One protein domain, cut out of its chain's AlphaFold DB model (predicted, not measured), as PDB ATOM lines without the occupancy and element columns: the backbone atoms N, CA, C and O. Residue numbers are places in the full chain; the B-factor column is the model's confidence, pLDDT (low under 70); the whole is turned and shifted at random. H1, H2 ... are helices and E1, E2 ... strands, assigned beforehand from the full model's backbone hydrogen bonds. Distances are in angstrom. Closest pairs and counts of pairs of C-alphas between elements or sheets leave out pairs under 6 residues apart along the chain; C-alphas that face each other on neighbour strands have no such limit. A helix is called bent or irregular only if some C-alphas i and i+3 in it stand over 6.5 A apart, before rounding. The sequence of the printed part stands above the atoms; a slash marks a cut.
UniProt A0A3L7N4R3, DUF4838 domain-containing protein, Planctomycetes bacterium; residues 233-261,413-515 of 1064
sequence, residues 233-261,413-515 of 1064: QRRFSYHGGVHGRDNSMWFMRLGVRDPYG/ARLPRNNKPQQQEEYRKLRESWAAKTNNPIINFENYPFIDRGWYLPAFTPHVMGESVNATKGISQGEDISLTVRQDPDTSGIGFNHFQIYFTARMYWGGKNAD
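Overview. This is residues 233 to 261 and 413 to 515 of the 1064 residues of the protein "DUF4838 domain-containing protein" of Planctomycetes bacterium (UniProt A0A3L7N4R3). A small wall of three parallel strands, E1, E3 and E2, has helices H4, H3 and H2 set in an arc along one side of it. H3 and H4 pack side by side, H2 sits by edge strand E2, and H1 lies off beyond E1, away from H2 and H3. The printed part has 132 residues, with four named helices and three named strands in the order E1, H1, H2, E2, H3, E3, H4, and its class is mixed, helices and strands. The sheet's order is E1, E3, E2. The whole is compact, with a radius of gyration of the C-alphas of 14.9 A and spans of 42 by 35 by 26 A.

Along the chain. E1, residues 233 to 236, begins at C-alpha 233 at (72.853, -19.958, 23.139) and is 9.6 A long. H1, residues 240 to 253, is 13.3 A long and irregular: C-alphas 242 and 245 are 9.3 A apart. After the cut comes H2, residues 421 to 437, 24.9 A long, beginning at C-alpha 421 at (86.108, -25.075, 0.236). E2, residues 442 to 447, is 16.5 A long; H3, residues 462 to 470, 12.2 A; E3, residues 476 to 482, 17.3 A. H4, residues 494 to 507, is 19.8 A long and ends at C-alpha 507 at (76.729, -12.835, 13.008); it is irregular, but only just, with C-alphas 495 and 498 6.6 A apart.

Arrangement. E1 and inner strand E3 are parallel at 11 degrees, with N 235 and O 479 within hydrogen-bond range at 3.0 A. E3 and E2 are parallel at 18 degrees, with N 446 and O 480 at 2.9 A. E2, H3 and E3 form a strand-helix-strand unit, two parallel neighbour strands with a helix between them in the chain, and its crossover is right-handed. H4 is on the sheet but only grazes it, with residues 501 to 505; the closest C-alphas of E1 and H4, Arg 234 and Ala 505, are 7.4 A apart. H2 also only grazes the sheet, with residues 431 to 435; the closest C-alphas of H2 and E2, Ala 435 and Ile 442, are 6.8 A apart. H3 is not on the sheet, but only just, with 4 pairs of C-alphas within 10 A. H3 and H4 touch, closest at the C-alphas of Gly 466 and Met 507, 5.9 A, and run the same way at a shallow tilt of 34 degrees, only just short of steep. H2 and H3 are close but not clearly touching, closest at the C-alphas of Gln 424 and Ser 468, 8.0 A. H1 is not on the sheet; H1 and H4 are near each other, with 6 pairs of C-alphas within 10 A. Every O i to N i+4 pair is within hydrogen-bond range in H3, against 7 of 10 in H1, 12 of 13 in H2 and 8 of 10 in H4.

Size, cuts and confidence. The two C-alphas farthest apart, of Lys 437 and Thr 491, are 43.5 A apart. Residues 262 to 412 are not printed, and C-alphas 261 and 413 stand 22.3 A apart across the cut. The links from E2 to H3 and from E3 to H4 are long. The mean pLDDT of the printed part is 88.5; residues 452 to 453 and 486 to 488 are under 70.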
ATOM      1  N   GLN A 233      71.550 -19.869  22.485       94.56
ATOM      2  CA  GLN A 233      72.853 -19.958  23.139       94.56
ATOM      3  C   GLN A 233      73.926 -19.216  22.335       94.56
ATOM      4  O   GLN A 233      74.102 -19.450  21.143       94.56
ATOM      5  N   ARG A 234      74.659 -18.308  22.981       95.19
ATOM      6  CA  ARG A 234      75.730 -17.514  22.358       95.19
ATOM      7  C   ARG A 234      76.895 -17.442  23.339       95.19
ATOM      8  O   ARG A 234      77.254 -16.358  23.800       95.19
ATOM      9  N   ARG A 235      77.385 -18.607  23.766       92.00
ATOM     10  CA  ARG A 235      78.337 -18.723  24.868       92.00
ATOM     11  C   ARG A 235      79.761 -18.638  24.335       92.00
ATOM     12  O   ARG A 235      80.143 -19.315  23.387       92.00
ATOM     13  N   PHE A 236      80.557 -17.842  25.026       90.88
ATOM     14  CA  PHE A 236      82.004 -17.961  25.028       90.88
ATOM     15  C   PHE A 236      82.402 -18.361  26.449       90.88
ATOM     16  O   PHE A 236      81.754 -17.892  27.384       90.88
ATOM     17  N   SER A 237      83.449 -19.168  26.640       82.81
ATOM     18  CA  SER A 237      83.974 -19.568  27.961       82.81
ATOM     19  C   SER A 237      84.678 -18.408  28.695       82.81
ATOM     20  O   SER A 237      85.779 -18.530  29.240       82.81
ATOM     21  N   TYR A 238      84.056 -17.241  28.636       82.12
ATOM     22  CA  TYR A 238      84.421 -15.991  29.249       82.12
ATOM     23  C   TYR A 238      83.692 -15.878  30.586       82.12
ATOM     24  O   TYR A 238      82.508 -16.179  30.679       82.12
ATOM     25  N   HIS A 239      84.402 -15.415  31.607       84.62
ATOM     26  CA  HIS A 239      83.859 -15.271  32.955       84.62
ATOM     27  C   HIS A 239      84.112 -13.848  33.448       84.62
ATOM     28  O   HIS A 239      85.280 -13.453  33.586       84.62
ATOM     29  N   GLY A 240      83.052 -13.081  33.707       81.81
ATOM     30  CA  GLY A 240      83.177 -11.659  34.040       81.81
ATOM     31  C   GLY A 240      83.967 -11.401  35.326       81.81
ATOM     32  O   GLY A 240      84.753 -10.455  35.410       81.81
ATOM     33  N   GLY A 241      83.862 -12.304  36.306       84.25
ATOM     34  CA  GLY A 241      84.615 -12.248  37.562       84.25
ATOM     35  C   GLY A 241      86.114 -12.535  37.426       84.25
ATOM     36  O   GLY A 241      86.855 -12.330  38.384       84.25
ATOM     37  N   VAL A 242      86.570 -13.008  36.260       85.38
ATOM     38  CA  VAL A 242      87.984 -13.314  35.983       85.38
ATOM     39  C   VAL A 242      88.628 -12.251  35.098       85.38
ATOM     40  O   VAL A 242      89.761 -11.862  35.350       85.38
ATOM     41  N   HIS A 243      87.920 -11.769  34.078       82.88
ATOM     42  CA  HIS A 243      88.524 -10.968  33.003       82.88
ATOM     43  C   HIS A 243      88.183  -9.468  33.071       82.88
ATOM     44  O   HIS A 243      88.487  -8.716  32.142       82.88
ATOM     45  N   GLY A 244      87.534  -9.022  34.148       85.19
ATOM     46  CA  GLY A 244      87.331  -7.606  34.448       85.19
ATOM     47  C   GLY A 244      86.191  -6.924  33.682       85.19
ATOM     48  O   GLY A 244      85.535  -7.497  32.807       85.19
ATOM     49  N   ARG A 245      85.949  -5.659  34.048       87.38
ATOM     50  CA  ARG A 245      84.783  -4.871  33.620       87.38
ATOM     51  C   ARG A 245      84.740  -4.624  32.114       87.38
ATOM     52  O   ARG A 245      83.706  -4.879  31.511       87.38
ATOM     53  N   ASP A 246      85.818  -4.130  31.511       89.56
ATOM     54  CA  ASP A 246      85.787  -3.674  30.113       89.56
ATOM     55  C   ASP A 246      85.525  -4.819  29.137       89.56
ATOM     56  O   ASP A 246      84.713  -4.685  28.218       89.56
ATOM     57  N   ASN A 247      86.140  -5.974  29.391       87.69
ATOM     58  CA  ASN A 247      85.836  -7.197  28.661       87.69
ATOM     59  C   ASN A 247      84.375  -7.624  28.888       87.69
ATOM     60  O   ASN A 247      83.674  -7.904  27.919       87.69
ATOM     61  N   SER A 248      83.885  -7.610  30.134       89.19
ATOM     62  CA  SER A 248      82.515  -8.047  30.453       89.19
ATOM     63  C   SER A 248      81.492  -7.189  29.713       89.19
ATOM     64  O   SER A 248      80.593  -7.704  29.050       89.19
ATOM     65  N   MET A 249      81.683  -5.869  29.754       91.94
ATOM     66  CA  MET A 249      80.837  -4.910  29.051       91.94
ATOM     67  C   MET A 249      80.897  -5.102  27.535       91.94
ATOM     68  O   MET A 249      79.860  -5.061  26.877       91.94
ATOM     69  N   TRP A 250      82.077  -5.352  26.964       93.81
ATOM     70  CA  TRP A 250      82.215  -5.632  25.536       93.81
ATOM     71  C   TRP A 250      81.431  -6.878  25.106       93.81
ATOM     72  O   TRP A 250      80.614  -6.796  24.189       93.81
ATOM     73  N   PHE A 251      81.581  -7.999  25.814       92.38
ATOM     74  CA  PHE A 251      80.822  -9.225  25.543       92.38
ATOM     75  C   PHE A 251      79.304  -9.009  25.668       92.38
ATOM     76  O   PHE A 251      78.537  -9.492  24.830       92.38
ATOM     77  N   MET A 252      78.849  -8.239  26.660       93.44
ATOM     78  CA  MET A 252      77.430  -7.892  26.787       93.44
ATOM     79  C   MET A 252      76.937  -7.035  25.607       93.44
ATOM     80  O   MET A 252      75.869  -7.318  25.068       93.44
ATOM     81  N   ARG A 253      77.715  -6.040  25.152       95.69
ATOM     82  CA  ARG A 253      77.378  -5.173  23.998       95.69
ATOM     83  C   ARG A 253      77.319  -5.920  22.669       95.69
ATOM     84  O   ARG A 253      76.567  -5.532  21.778       95.69
ATOM     85  N   LEU A 254      78.084  -7.004  22.535       95.19
ATOM     86  CA  LEU A 254      78.000  -7.906  21.381       95.19
ATOM     87  C   LEU A 254      76.736  -8.779  21.392       95.19
ATOM     88  O   LEU A 254      76.479  -9.508  20.435       95.19
ATOM     89  N   GLY A 255      75.933  -8.729  22.457       94.44
ATOM     90  CA  GLY A 255      74.706  -9.514  22.558       94.44
ATOM     91  C   GLY A 255      74.944 -10.990  22.895       94.44
ATOM     92  O   GLY A 255      74.016 -11.797  22.819       94.44
ATOM     93  N   VAL A 256      76.176 -11.326  23.291       93.62
ATOM     94  CA  VAL A 256      76.503 -12.233  24.397       93.62
ATOM     95  C   VAL A 256      75.330 -12.941  25.085       93.62
ATOM     96  O   VAL A 256      74.524 -12.202  25.647       93.62
ATOM     97  N   ARG A 257      75.237 -14.278  25.191       93.38
ATOM     98  CA  ARG A 257      74.339 -14.918  26.185       93.38
ATOM     99  C   ARG A 257      74.813 -16.301  26.633       93.38
ATOM    100  O   ARG A 257      74.943 -17.200  25.804       93.38
ATOM    101  N   ASP A 258      74.957 -16.470  27.948       91.56
ATOM    102  CA  ASP A 258      75.200 -17.759  28.597       91.56
ATOM    103  C   ASP A 258      73.947 -18.192  29.388       91.56
ATOM    104  O   ASP A 258      73.690 -17.651  30.467       91.56
ATOM    105  N   PRO A 259      73.111 -19.100  28.855       91.38
ATOM    106  CA  PRO A 259      71.945 -19.591  29.577       91.38
ATOM    107  C   PRO A 259      72.349 -20.495  30.751       91.38
ATOM    108  O   PRO A 259      73.018 -21.516  30.574       91.38
ATOM    109  N   TYR A 260      71.861 -20.177  31.954       91.94
ATOM    110  CA  TYR A 260      71.994 -21.074  33.104       91.94
ATOM    111  C   TYR A 260      71.309 -22.428  32.855       91.94
ATOM    112  O   TYR A 260      70.260 -22.511  32.213       91.94
ATOM    113  N   GLY A 261      71.875 -23.488  33.434       91.44
ATOM    114  CA  GLY A 261      71.276 -24.823  33.444       91.44
ATOM    115  C   GLY A 261      71.616 -25.696  32.234       91.44
ATOM    116  O   GLY A 261      71.063 -26.790  32.130       91.44
ATOM    117  N   ALA A 413      82.483 -28.160  14.811       85.25
ATOM    118  CA  ALA A 413      81.373 -28.255  13.869       85.25
ATOM    119  C   ALA A 413      81.515 -27.363  12.633       85.25
ATOM    120  O   ALA A 413      80.826 -27.617  11.647       85.25
ATOM    121  N   ARG A 414      82.337 -26.307  12.683       86.19
ATOM    122  CA  ARG A 414      82.604 -25.393  11.561       86.19
ATOM    123  C   ARG A 414      84.046 -24.898  11.471       86.19
ATOM    124  O   ARG A 414      84.483 -24.594  10.366       86.19
ATOM    125  N   LEU A 415      84.758 -24.797  12.600       80.00
ATOM    126  CA  LEU A 415      86.156 -24.356  12.708       80.00
ATOM    127  C   LEU A 415      86.503 -23.152  11.802       80.00
ATOM    128  O   LEU A 415      87.062 -23.330  10.719       80.00
ATOM    129  N   PRO A 416      86.265 -21.906  12.247       70.56
ATOM    130  CA  PRO A 416      86.258 -20.719  11.379       70.56
ATOM    131  C   PRO A 416      87.559 -20.393  10.639       70.56
ATOM    132  O   PRO A 416      87.549 -19.604   9.699       70.56
ATOM    133  N   ARG A 417      88.689 -20.969  11.056       79.31
ATOM    134  CA  ARG A 417      89.967 -20.794  10.355       79.31
ATOM    135  C   ARG A 417      90.082 -21.695   9.132       79.31
ATOM    136  O   ARG A 417      90.806 -21.345   8.216       79.31
ATOM    137  N   ASN A 418      89.394 -22.833   9.090       84.00
ATOM    138  CA  ASN A 418      89.499 -23.809   8.008       84.00
ATOM    139  C   ASN A 418      88.741 -23.341   6.758       84.00
ATOM    140  O   ASN A 418      87.717 -23.897   6.381       84.00
ATOM    141  N   ASN A 419      89.238 -22.292   6.122       87.38
ATOM    142  CA  ASN A 419      88.530 -21.517   5.115       87.38
ATOM    143  C   ASN A 419      88.673 -22.029   3.675       87.38
ATOM    144  O   ASN A 419      88.253 -21.351   2.742       87.38
ATOM    145  N   LYS A 420      89.235 -23.226   3.467       90.38
ATOM    146  CA  LYS A 420      89.247 -23.852   2.137       90.38
ATOM    147  C   LYS A 420      87.899 -24.520   1.845       90.38
ATOM    148  O   LYS A 420      87.353 -25.161   2.747       90.38
ATOM    149  N   PRO A 421      87.401 -24.485   0.594       89.69
ATOM    150  CA  PRO A 421      86.108 -25.075   0.236       89.69
ATOM    151  C   PRO A 421      85.954 -26.544   0.651       89.69
ATOM    152  O   PRO A 421      84.918 -26.930   1.186       89.69
ATOM    153  N   GLN A 422      86.998 -27.361   0.476       90.44
ATOM    154  CA  GLN A 422      86.970 -28.779   0.853       90.44
ATOM    155  C   GLN A 422      86.822 -28.969   2.367       90.44
ATOM    156  O   GLN A 422      86.090 -29.850   2.802       90.44
ATOM    157  N   GLN A 423      87.466 -28.114   3.168       90.38
ATOM    158  CA  GLN A 423      87.369 -28.175   4.627       90.38
ATOM    159  C   GLN A 423      85.965 -27.770   5.097       90.38
ATOM    160  O   GLN A 423      85.373 -28.440   5.938       90.38
ATOM    161  N   GLN A 424      85.400 -26.698   4.531       90.06
ATOM    162  CA  GLN A 424      84.034 -26.263   4.848       90.06
ATOM    163  C   GLN A 424      82.987 -27.325   4.482       90.06
ATOM    164  O   GLN A 424      82.026 -27.542   5.227       90.06
ATOM    165  N   GLU A 425      83.204 -28.041   3.379       91.50
ATOM    166  CA  GLU A 425      82.343 -29.135   2.936       91.50
ATOM    167  C   GLU A 425      82.348 -30.335   3.900       91.50
ATOM    168  O   GLU A 425      81.292 -30.916   4.166       91.50
ATOM    169  N   GLU A 426      83.503 -30.695   4.469       90.62
ATOM    170  CA  GLU A 426      83.607 -31.749   5.492       90.62
ATOM    171  C   GLU A 426      82.758 -31.416   6.726       90.62
ATOM    172  O   GLU A 426      81.971 -32.245   7.194       90.62
ATOM    173  N   TYR A 427      82.840 -30.174   7.208       90.94
ATOM    174  CA  TYR A 427      82.051 -29.712   8.349       90.94
ATOM    175  C   TYR A 427      80.554 -29.655   8.053       90.94
ATOM    176  O   TYR A 427      79.741 -30.042   8.895       90.94
ATOM    177  N   ARG A 428      80.168 -29.218   6.847       92.44
ATOM    178  CA  ARG A 428      78.766 -29.244   6.408       92.44
ATOM    179  C   ARG A 428      78.211 -30.669   6.443       92.44
ATOM    180  O   ARG A 428      77.185 -30.895   7.083       92.44
ATOM    181  N   LYS A 429      78.916 -31.633   5.838       93.88
ATOM    182  CA  LYS A 429      78.520 -33.053   5.836       93.88
ATOM    183  C   LYS A 429      78.419 -33.628   7.244       93.88
ATOM    184  O   LYS A 429      77.473 -34.360   7.535       93.88
ATOM    185  N   LEU A 430      79.356 -33.285   8.128       94.06
ATOM    186  CA  LEU A 430      79.310 -33.726   9.520       94.06
ATOM    187  C   LEU A 430      78.036 -33.230  10.217       94.06
ATOM    188  O   LEU A 430      77.316 -34.039  10.806       94.06
ATOM    189  N   ARG A 431      77.711 -31.935  10.099       95.06
ATOM    190  CA  ARG A 431      76.480 -31.362  10.675       95.06
ATOM    191  C   ARG A 431      75.224 -32.021  10.108       95.06
ATOM    192  O   ARG A 431      74.344 -32.392  10.877       95.06
ATOM    193  N   GLU A 432      75.155 -32.222   8.794       95.31
ATOM    194  CA  GLU A 432      74.016 -32.884   8.137       95.31
ATOM    195  C   GLU A 432      73.833 -34.329   8.602       95.31
ATOM    196  O   GLU A 432      72.715 -34.752   8.902       95.31
ATOM    197  N   SER A 433      74.935 -35.072   8.738       95.75
ATOM    198  CA  SER A 433      74.903 -36.454   9.217       95.75
ATOM    199  C   SER A 433      74.345 -36.564  10.641       95.75
ATOM    200  O   SER A 433      73.604 -37.498  10.949       95.75
ATOM    201  N   TRP A 434      74.637 -35.582  11.499       97.25
ATOM    202  CA  TRP A 434      74.111 -35.515  12.859       97.25
ATOM    203  C   TRP A 434      72.674 -35.008  12.916       97.25
ATOM    204  O   TRP A 434      71.859 -35.600  13.626       97.25
ATOM    205  N   ALA A 435      72.335 -33.978  12.138       95.31
ATOM    206  CA  ALA A 435      70.971 -33.460  12.034       95.31
ATOM    207  C   ALA A 435      69.981 -34.563  11.615       95.31
ATOM    208  O   ALA A 435      68.872 -34.639  12.142       95.31
ATOM    209  N   ALA A 436      70.403 -35.494  10.752       95.75
ATOM    210  CA  ALA A 436      69.600 -36.659  10.390       95.75
ATOM    211  C   ALA A 436      69.306 -37.595  11.585       95.75
ATOM    212  O   ALA A 436      68.233 -38.200  11.648       95.75
ATOM    213  N   LYS A 437      70.201 -37.694  12.578       97.31
ATOM    214  CA  LYS A 437      70.091 -38.626  13.717       97.31
ATOM    215  C   LYS A 437      69.335 -38.089  14.930       97.31
ATOM    216  O   LYS A 437      68.815 -38.895  15.698       97.31
ATOM    217  N   THR A 438      69.244 -36.772  15.119       95.44
ATOM    218  CA  THR A 438      68.592 -36.164  16.297       95.44
ATOM    219  C   THR A 438      67.275 -35.457  15.956       95.44
ATOM    220  O   THR A 438      67.027 -35.109  14.803       95.44
ATOM    221  N   ASN A 439      66.393 -35.305  16.949       94.38
ATOM    222  CA  ASN A 439      65.168 -34.493  16.868       94.38
ATOM    223  C   ASN A 439      65.369 -33.072  17.415       94.38
ATOM    224  O   ASN A 439      64.465 -32.245  17.329       94.38
ATOM    225  N   ASN A 440      66.524 -32.801  18.021       96.12
ATOM    226  CA  ASN A 440      66.844 -31.505  18.599       96.12
ATOM    227  C   ASN A 440      67.800 -30.755  17.661       96.12
ATOM    228  O   ASN A 440      68.642 -31.399  17.033       96.12
ATOM    229  N   PRO A 441      67.731 -29.415  17.582       96.12
ATOM    230  CA  PRO A 441      68.774 -28.657  16.905       96.12
ATOM    231  C   PRO A 441      70.128 -28.948  17.569       96.12
ATOM    232  O   PRO A 441      70.193 -29.113  18.793       96.12
ATOM    233  N   ILE A 442      71.178 -29.048  16.756       96.12
ATOM    234  CA  ILE A 442      72.540 -29.339  17.226       96.12
ATOM    235  C   ILE A 442      73.118 -28.149  18.002       96.12
ATOM    236  O   ILE A 442      72.603 -27.038  17.915       96.12
ATOM    237  N   ILE A 443      74.195 -28.371  18.746       95.94
ATOM    238  CA  ILE A 443      75.036 -27.306  19.310       95.94
ATOM    239  C   ILE A 443      76.403 -27.390  18.634       95.94
ATOM    240  O   ILE A 443      76.894 -28.490  18.376       95.94
ATOM    241  N   ASN A 444      77.019 -26.251  18.333       94.44
ATOM    242  CA  ASN A 444      78.411 -26.231  17.895       94.44
ATOM    243  C   ASN A 444      79.303 -25.952  19.103       94.44
ATOM    244  O   ASN A 444      79.184 -24.900  19.730       94.44
ATOM    245  N   PHE A 445      80.218 -26.861  19.409       92.94
ATOM    246  CA  PHE A 445      81.271 -26.604  20.381       92.94
ATOM    247  C   PHE A 445      82.555 -26.275  19.629       92.94
ATOM    248  O   PHE A 445      83.071 -27.090  18.863       92.94
ATOM    249  N   GLU A 446      83.108 -25.095  19.855       89.38
ATOM    250  CA  GLU A 446      84.335 -24.654  19.207       89.38
ATOM    251  C   GLU A 446      85.403 -24.330  20.245       89.38
ATOM    252  O   GLU A 446      85.125 -23.963  21.379       89.38
ATOM    253  N   ASN A 447      86.664 -24.462  19.857       85.25
ATOM    254  CA  ASN A 447      87.787 -24.000  20.662       85.25
ATOM    255  C   ASN A 447      88.476 -22.936  19.835       85.25
ATOM    256  O   ASN A 447      89.033 -23.335  18.832       85.25
ATOM    257  N   TYR A 448      88.410 -21.652  20.180       80.62
ATOM    258  CA  TYR A 448      89.187 -20.543  19.598       80.62
ATOM    259  C   TYR A 448      88.847 -19.249  20.361       80.62
ATOM    260  O   TYR A 448      87.793 -19.193  20.988       80.62
ATOM    261  N   PRO A 449      89.682 -18.194  20.340       72.88
ATOM    262  CA  PRO A 449      90.954 -18.044  19.640       72.88
ATOM    263  C   PRO A 449      92.106 -18.774  20.360       72.88
ATOM    264  O   PRO A 449      91.905 -19.340  21.430       72.88
ATOM    265  N   PHE A 450      93.293 -18.834  19.741       70.88
ATOM    266  CA  PHE A 450      94.323 -19.852  20.040       70.88
ATOM    267  C   PHE A 450      95.702 -19.319  20.433       70.88
ATOM    268  O   PHE A 450      96.660 -20.094  20.473       70.88
ATOM    269  N   ILE A 451      95.857 -18.021  20.668       70.44
ATOM    270  CA  ILE A 451      97.192 -17.436  20.871       70.44
ATOM    271  C   ILE A 451      97.941 -18.055  22.057       70.44
ATOM    272  O   ILE A 451      99.157 -18.221  21.989       70.44
ATOM    273  N   ASP A 452      97.232 -18.479  23.110       68.56
ATOM    274  CA  ASP A 452      97.857 -19.091  24.284       68.56
ATOM    275  C   ASP A 452      98.325 -20.534  23.999       68.56
ATOM    276  O   ASP A 452      99.188 -21.075  24.682       68.56
ATOM    277  N   ARG A 453      97.860 -21.125  22.888       68.00
ATOM    278  CA  ARG A 453      98.400 -22.366  22.300       68.00
ATOM    279  C   ARG A 453      99.526 -22.106  21.288       68.00
ATOM    280  O   ARG A 453      99.840 -22.984  20.492       68.00
ATOM    281  N   GLY A 454     100.122 -20.911  21.285       74.31
ATOM    282  CA  GLY A 454     101.270 -20.566  20.435       74.31
ATOM    283  C   GLY A 454     100.927 -20.245  18.978       74.31
ATOM    284  O   GLY A 454     101.829 -20.221  18.136       74.31
ATOM    285  N   TRP A 455      99.649 -20.000  18.668       84.81
ATOM    286  CA  TRP A 455      99.199 -19.668  17.317       84.81
ATOM    287  C   TRP A 455      99.687 -18.286  16.870       84.81
ATOM    288  O   TRP A 455      99.471 -17.302  17.574       84.81
ATOM    289  N   TYR A 456     100.282 -18.210  15.677       89.25
ATOM    290  CA  TYR A 456     100.866 -16.972  15.147       89.25
ATOM    291  C   TYR A 456     100.503 -16.666  13.683       89.25
ATOM    292  O   TYR A 456     100.833 -15.592  13.184       89.25
ATOM    293  N   LEU A 457      99.845 -17.591  12.973       92.88
ATOM    294  CA  LEU A 457      99.450 -17.361  11.582       92.88
ATOM    295  C   LEU A 457      98.241 -16.412  11.519       92.88
ATOM    296  O   LEU A 457      97.281 -16.612  12.276       92.88
ATOM    297  N   PRO A 458      98.228 -15.422  10.605       94.31
ATOM    298  CA  PRO A 458      97.184 -14.404  10.525       94.31
ATOM    299  C   PRO A 458      95.910 -14.933   9.848       94.31
ATOM    300  O   PRO A 458      95.534 -14.498   8.768       94.31
ATOM    301  N   ALA A 459      95.234 -15.889  10.484       93.38
ATOM    302  CA  ALA A 459      93.977 -16.471  10.009       93.38
ATOM    303  C   ALA A 459      92.784 -15.519  10.239       93.38
ATOM    304  O   ALA A 459      91.900 -15.796  11.053       93.38
ATOM    305  N   PHE A 460      92.801 -14.366   9.567       94.31
ATOM    306  CA  PHE A 460      91.694 -13.414   9.512       94.31
ATOM    307  C   PHE A 460      90.723 -13.865   8.426       94.31
ATOM    308  O   PHE A 460      91.010 -13.697   7.251       94.31
ATOM    309  N   THR A 461      89.618 -14.498   8.820       93.88
ATOM    310  CA  THR A 461      88.681 -15.153   7.890       93.88
ATOM    311  C   THR A 461      87.244 -14.635   8.056       93.88
ATOM    312  O   THR A 461      86.350 -15.416   8.394       93.88
ATOM    313  N   PRO A 462      86.994 -13.315   7.918       94.19
ATOM    314  CA  PRO A 462      85.680 -12.730   8.189       94.19
ATOM    315  C   PRO A 462      84.583 -13.354   7.321       94.19
ATOM    316  O   PRO A 462      83.538 -13.709   7.862       94.19
ATOM    317  N   HIS A 463      84.839 -13.568   6.025       93.25
ATOM    318  CA  HIS A 463      83.855 -14.104   5.083       93.25
ATOM    319  C   HIS A 463      83.437 -15.519   5.493       93.25
ATOM    320  O   HIS A 463      82.265 -15.766   5.787       93.25
ATOM    321  N   VAL A 464      84.402 -16.430   5.672       91.31
ATOM    322  CA  VAL A 464      84.095 -17.804   6.111       91.31
ATOM    323  C   VAL A 464      83.508 -17.848   7.524       91.31
ATOM    324  O   VAL A 464      82.626 -18.666   7.800       91.31
ATOM    325  N   MET A 465      83.937 -16.976   8.442       91.31
ATOM    326  CA  MET A 465      83.311 -16.861   9.765       91.31
ATOM    327  C   MET A 465      81.825 -16.523   9.649       91.31
ATOM    328  O   MET A 465      81.003 -17.202  10.266       91.31
ATOM    329  N   GLY A 466      81.472 -15.519   8.848       92.88
ATOM    330  CA  GLY A 466      80.083 -15.118   8.659       92.88
ATOM    331  C   GLY A 466      79.248 -16.164   7.933       92.88
ATOM    332  O   GLY A 466      78.182 -16.546   8.425       92.88
ATOM    333  N   GLU A 467      79.747 -16.684   6.814       90.94
ATOM    334  CA  GLU A 467      79.077 -17.728   6.035       90.94
ATOM    335  C   GLU A 467      78.830 -18.989   6.866       90.94
ATOM    336  O   GLU A 467      77.725 -19.537   6.855       90.94
ATOM    337  N   SER A 468      79.824 -19.430   7.644       91.12
ATOM    338  CA  SER A 468      79.700 -20.637   8.466       91.12
ATOM    339  C   SER A 468      78.698 -20.479   9.613       91.12
ATOM    340  O   SER A 468      77.962 -21.425   9.900       91.12
ATOM    341  N   VAL A 469      78.596 -19.294  10.231       93.44
ATOM    342  CA  VAL A 469      77.541 -18.998  11.217       93.44
ATOM    343  C   VAL A 469      76.172 -18.973  10.533       93.44
ATOM    344  O   VAL A 469      75.255 -19.660  10.989       93.44
ATOM    345  N   ASN A 470      76.035 -18.271   9.401       92.88
ATOM    346  CA  ASN A 470      74.795 -18.220   8.615       92.88
ATOM    347  C   ASN A 470      74.310 -19.617   8.199       92.88
ATOM    348  O   ASN A 470      73.119 -19.912   8.314       92.88
ATOM    349  N   ALA A 471      75.223 -20.507   7.803       91.06
ATOM    350  CA  ALA A 471      74.920 -21.886   7.425       91.06
ATOM    351  C   ALA A 471      74.346 -22.739   8.572       91.06
ATOM    352  O   ALA A 471      73.814 -23.820   8.322       91.06
ATOM    353  N   THR A 472      74.447 -22.286   9.826       92.81
ATOM    354  CA  THR A 472      73.906 -22.998  10.998       92.81
ATOM    355  C   THR A 472      72.586 -22.419  11.517       92.81
ATOM    356  O   THR A 472      71.913 -23.052  12.339       92.81
ATOM    357  N   LYS A 473      72.160 -21.251  11.013       93.31
ATOM    358  CA  LYS A 473      70.906 -20.601  11.418       93.31
ATOM    359  C   LYS A 473      69.702 -21.474  11.052       93.31
ATOM    360  O   LYS A 473      69.498 -21.831   9.892       93.31
ATOM    361  N   GLY A 474      68.888 -21.801  12.054       90.75
ATOM    362  CA  GLY A 474      67.695 -22.643  11.912       90.75
ATOM    363  C   GLY A 474      67.929 -24.151  12.061       90.75
ATOM    364  O   GLY A 474      66.954 -24.891  12.129       90.75
ATOM    365  N   ILE A 475      69.183 -24.610  12.152       91.94
ATOM    366  CA  ILE A 475      69.520 -26.022  12.429       91.94
ATOM    367  C   ILE A 475      70.271 -26.217  13.756       91.94
ATOM    368  O   ILE A 475      70.343 -27.339  14.255       91.94
ATOM    369  N   SER A 476      70.815 -25.138  14.330       94.38
ATOM    370  CA  SER A 476      71.579 -25.131  15.581       94.38
ATOM    371  C   SER A 476      70.884 -24.309  16.678       94.38
ATOM    372  O   SER A 476      70.195 -23.334  16.380       94.38
ATOM    373  N   GLN A 477      71.081 -24.679  17.950       94.44
ATOM    374  CA  GLN A 477      70.710 -23.870  19.127       94.44
ATOM    375  C   GLN A 477      71.731 -22.760  19.414       94.44
ATOM    376  O   GLN A 477      71.483 -21.891  20.252       94.44
ATOM    377  N   GLY A 478      72.869 -22.786  18.725       94.56
ATOM    378  CA  GLY A 478      73.964 -21.857  18.916       94.56
ATOM    379  C   GLY A 478      75.256 -22.559  19.271       94.56
ATOM    380  O   GLY A 478      75.497 -23.695  18.854       94.56
ATOM    381  N   GLU A 479      76.109 -21.838  19.991       93.50
ATOM    382  CA  GLU A 479      77.501 -22.239  20.154       93.50
ATOM    383  C   GLU A 479      77.994 -22.099  21.592       93.50
ATOM    384  O   GLU A 479      77.583 -21.194  22.327       93.50
ATOM    385  N   ASP A 480      78.895 -23.006  21.967       92.25
ATOM    386  CA  ASP A 480      79.796 -22.875  23.110       92.25
ATOM    387  C   ASP A 480      81.229 -22.767  22.582       92.25
ATOM    388  O   ASP A 480      81.754 -23.699  21.970       92.25
ATOM    389  N   ILE A 481      81.841 -21.597  22.753       91.38
ATOM    390  CA  ILE A 481      83.183 -21.313  22.255       91.38
ATOM    391  C   ILE A 481      84.156 -21.242  23.428       91.38
ATOM    392  O   ILE A 481      84.212 -20.247  24.156       91.38
ATOM    393  N   SER A 482      84.997 -22.263  23.566       87.56
ATOM    394  CA  SER A 482      86.104 -22.252  24.512       87.56
ATOM    395  C   SER A 482      87.210 -21.305  24.033       87.56
ATOM    396  O   SER A 482      87.975 -21.610  23.112       87.56
ATOM    397  N   LEU A 483      87.333 -20.160  24.702       84.31
ATOM    398  CA  LEU A 483      88.382 -19.172  24.467       84.31
ATOM    399  C   LEU A 483      89.709 -19.680  25.044       84.31
ATOM    400  O   LEU A 483      89.813 -19.909  26.247       84.31
ATOM    401  N   THR A 484      90.747 -19.819  24.212       75.75
ATOM    402  CA  THR A 484      92.109 -20.089  24.704       75.75
ATOM    403  C   THR A 484      92.922 -18.797  24.736       75.75
ATOM    404  O   THR A 484      93.770 -18.529  23.877       75.75
ATOM    405  N   VAL A 485      92.603 -17.970  25.728       72.31
ATOM    406  CA  VAL A 485      93.220 -16.662  25.968       72.31
ATOM    407  C   VAL A 485      93.992 -16.668  27.284       72.31
ATOM    408  O   VAL A 485      93.677 -17.435  28.192       72.31
ATOM    409  N   ARG A 486      95.012 -15.810  27.378       67.25
ATOM    410  CA  ARG A 486      95.778 -15.612  28.616       67.25
ATOM    411  C   ARG A 486      94.922 -14.923  29.684       67.25
ATOM    412  O   ARG A 486      93.823 -14.453  29.400       67.25
ATOM    413  N   GLN A 487      95.446 -14.842  30.908       67.12
ATOM    414  CA  GLN A 487      94.796 -14.129  32.017       67.12
ATOM    415  C   GLN A 487      94.699 -12.606  31.787       67.12
ATOM    416  O   GLN A 487      93.844 -11.966  32.387       67.12
ATOM    417  N   ASP A 488      95.524 -12.054  30.893       69.62
ATOM    418  CA  ASP A 488      95.602 -10.656  30.446       69.62
ATOM    419  C   ASP A 488      95.126 -10.492  28.977       69.62
ATOM    420  O   ASP A 488      95.873 -10.029  28.106       69.62
ATOM    421  N   PRO A 489      93.897 -10.929  28.634       73.50
ATOM    422  CA  PRO A 489      93.461 -11.080  27.243       73.50
ATOM    423  C   PRO A 489      93.313  -9.755  26.487       73.50
ATOM    424  O   PRO A 489      93.159  -9.778  25.273       73.50
ATOM    425  N   ASP A 490      93.324  -8.626  27.191       72.94
ATOM    426  CA  ASP A 490      93.192  -7.255  26.698       72.94
ATOM    427  C   ASP A 490      94.524  -6.638  26.245       72.94
ATOM    428  O   ASP A 490      94.524  -5.626  25.545       72.94
ATOM    429  N   THR A 491      95.650  -7.261  26.597       71.38
ATOM    430  CA  THR A 491      96.997  -6.797  26.227       71.38
ATOM    431  C   THR A 491      97.787  -7.855  25.461       71.38
ATOM    432  O   THR A 491      98.524  -7.524  24.530       71.38
ATOM    433  N   SER A 492      97.578  -9.138  25.763       71.81
ATOM    434  CA  SER A 492      98.274 -10.250  25.118       71.81
ATOM    435  C   SER A 492      97.486 -10.823  23.931       71.81
ATOM    436  O   SER A 492      96.427 -11.423  24.097       71.81
ATOM    437  N   GLY A 493      98.024 -10.656  22.713       79.06
ATOM    438  CA  GLY A 493      97.527 -11.214  21.434       79.06
ATOM    439  C   GLY A 493      96.086 -10.843  21.042       79.06
ATOM    440  O   GLY A 493      95.506 -11.396  20.103       79.06
ATOM    441  N   ILE A 494      95.538  -9.839  21.719       86.38
ATOM    442  CA  ILE A 494      94.251  -9.215  21.434       86.38
ATOM    443  C   ILE A 494      94.143  -8.714  19.991       86.38
ATOM    444  O   ILE A 494      93.066  -8.826  19.417       86.38
ATOM    445  N   GLY A 495      95.252  -8.301  19.355       90.06
ATOM    446  CA  GLY A 495      95.302  -7.887  17.944       90.06
ATOM    447  C   GLY A 495      94.729  -8.918  16.964       90.06
ATOM    448  O   GLY A 495      94.189  -8.536  15.932       90.06
ATOM    449  N   PHE A 496      94.750 -10.205  17.322       90.81
ATOM    450  CA  PHE A 496      94.119 -11.288  16.565       90.81
ATOM    451  C   PHE A 496      92.794 -11.760  17.177       90.81
ATOM    452  O   PHE A 496      91.817 -11.982  16.463       90.81
ATOM    453  N   ASN A 497      92.745 -11.914  18.502       88.44
ATOM    454  CA  ASN A 497      91.616 -12.552  19.183       88.44
ATOM    455  C   ASN A 497      90.294 -11.797  19.026       88.44
ATOM    456  O   ASN A 497      89.259 -12.433  18.809       88.44
ATOM    457  N   HIS A 498      90.317 -10.462  19.141       90.88
ATOM    458  CA  HIS A 498      89.086  -9.665  19.117       90.88
ATOM    459  C   HIS A 498      88.336  -9.819  17.793       90.88
ATOM    460  O   HIS A 498      87.110  -9.893  17.795       90.88
ATOM    461  N   PHE A 499      89.077  -9.943  16.688       92.94
ATOM    462  CA  PHE A 499      88.538 -10.107  15.346       92.94
ATOM    463  C   PHE A 499      87.598 -11.316  15.285       92.94
ATOM    464  O   PHE A 499      86.436 -11.195  14.906       92.94
ATOM    465  N   GLN A 500      88.065 -12.479  15.743       90.19
ATOM    466  CA  GLN A 500      87.280 -13.715  15.669       90.19
ATOM    467  C   GLN A 500      86.013 -13.645  16.522       90.19
ATOM    468  O   GLN A 500      84.953 -14.119  16.109       90.19
ATOM    469  N   ILE A 501      86.127 -13.053  17.713       92.12
ATOM    470  CA  ILE A 501      85.015 -12.894  18.654       92.12
ATOM    471  C   ILE A 501      83.979 -11.930  18.075       92.12
ATOM    472  O   ILE A 501      82.798 -12.268  18.039       92.12
ATOM    473  N   TYR A 502      84.417 -10.769  17.578       94.56
ATOM    474  CA  TYR A 502      83.543  -9.735  17.031       94.56
ATOM    475  C   TYR A 502      82.709 -10.267  15.861       94.56
ATOM    476  O   TYR A 502      81.481 -10.251  15.933       94.56
ATOM    477  N   PHE A 503      83.361 -10.799  14.821       94.81
ATOM    478  CA  PHE A 503      82.661 -11.290  13.631       94.81
ATOM    479  C   PHE A 503      81.722 -12.450  13.967       94.81
ATOM    480  O   PHE A 503      80.585 -12.465  13.506       94.81
ATOM    481  N   THR A 504      82.137 -13.371  14.841       94.00
ATOM    482  CA  THR A 504      81.259 -14.464  15.283       94.00
ATOM    483  C   THR A 504      80.028 -13.931  16.024       94.00
ATOM    484  O   THR A 504      78.897 -14.227  15.642       94.00
ATOM    485  N   ALA A 505      80.230 -13.119  17.065       94.75
ATOM    486  CA  ALA A 505      79.147 -12.671  17.934       94.75
ATOM    487  C   ALA A 505      78.143 -11.773  17.200       94.75
ATOM    488  O   ALA A 505      76.938 -11.871  17.429       94.75
ATOM    489  N   ARG A 506      78.617 -10.924  16.281       94.31
ATOM    490  CA  ARG A 506      77.744 -10.073  15.466       94.31
ATOM    491  C   ARG A 506      76.916 -10.862  14.463       94.31
ATOM    492  O   ARG A 506      75.766 -10.498  14.234       94.31
ATOM    493  N   MET A 507      77.450 -11.961  13.936       95.12
ATOM    494  CA  MET A 507      76.729 -12.835  13.008       95.12
ATOM    495  C   MET A 507      75.643 -13.684  13.679       95.12
ATOM    496  O   MET A 507      74.818 -14.270  12.980       95.12
ATOM    497  N   TYR A 508      75.562 -13.699  15.016       95.44
ATOM    498  CA  TYR A 508      74.414 -14.249  15.753       95.44
ATOM    499  C   TYR A 508      73.144 -13.391  15.669       95.44
ATOM    500  O   TYR A 508      72.118 -13.759  16.245       95.44
ATOM    501  N   TRP A 509      73.218 -12.249  14.990       93.81
ATOM    502  CA  TRP A 509      72.111 -11.331  14.776       93.81
ATOM    503  C   TRP A 509      71.882 -11.112  13.276       93.81
ATOM    504  O   TRP A 509      72.748 -11.395  12.448       93.81
ATOM    505  N   GLY A 510      70.719 -10.559  12.923       89.56
ATOM    506  CA  GLY A 510      70.413 -10.118  11.557       89.56
ATOM    507  C   GLY A 510      69.782 -11.172  10.641       89.56
ATOM    508  O   GLY A 510      69.494 -10.867   9.484       89.56
ATOM    509  N   GLY A 511      69.510 -12.391  11.121       88.00
ATOM    510  CA  GLY A 511      68.843 -13.400  10.298       88.00
ATOM    511  C   GLY A 511      69.723 -13.919   9.163       88.00
ATOM    512  O   GLY A 511      70.937 -13.715   9.128       88.00
ATOM    513  N   LYS A 512      69.097 -14.567   8.176       78.19
ATOM    514  CA  LYS A 512      69.781 -15.017   6.947       78.19
ATOM    515  C   LYS A 512      70.271 -13.868   6.053       78.19
ATOM    516  O   LYS A 512      71.015 -14.124   5.117       78.19
ATOM    517  N   ASN A 513      69.870 -12.634   6.354       83.44
ATOM    518  CA  ASN A 513      70.274 -11.429   5.632       83.44
ATOM    519  C   ASN A 513      71.498 -10.747   6.267       83.44
ATOM    520  O   ASN A 513      71.873  -9.663   5.835       83.44
ATOM    521  N   ALA A 514      72.087 -11.334   7.317       89.81
ATOM    522  CA  ALA A 514      73.312 -10.821   7.913       89.81
ATOM    523  C   ALA A 514      74.446 -10.856   6.876       89.81
ATOM    524  O   ALA A 514      74.857 -11.933   6.440       89.81
ATOM    525  N   ASP A 515      74.913  -9.668   6.497       94.31
ATOM    526  CA  ASP A 515      75.937  -9.444   5.482       94.31
ATOM    527  C   ASP A 515      77.286  -9.172   6.156       94.31
ATOM    528  O   ASP A 515      77.530  -8.100   6.726       94.31
TER     529      ASP A 515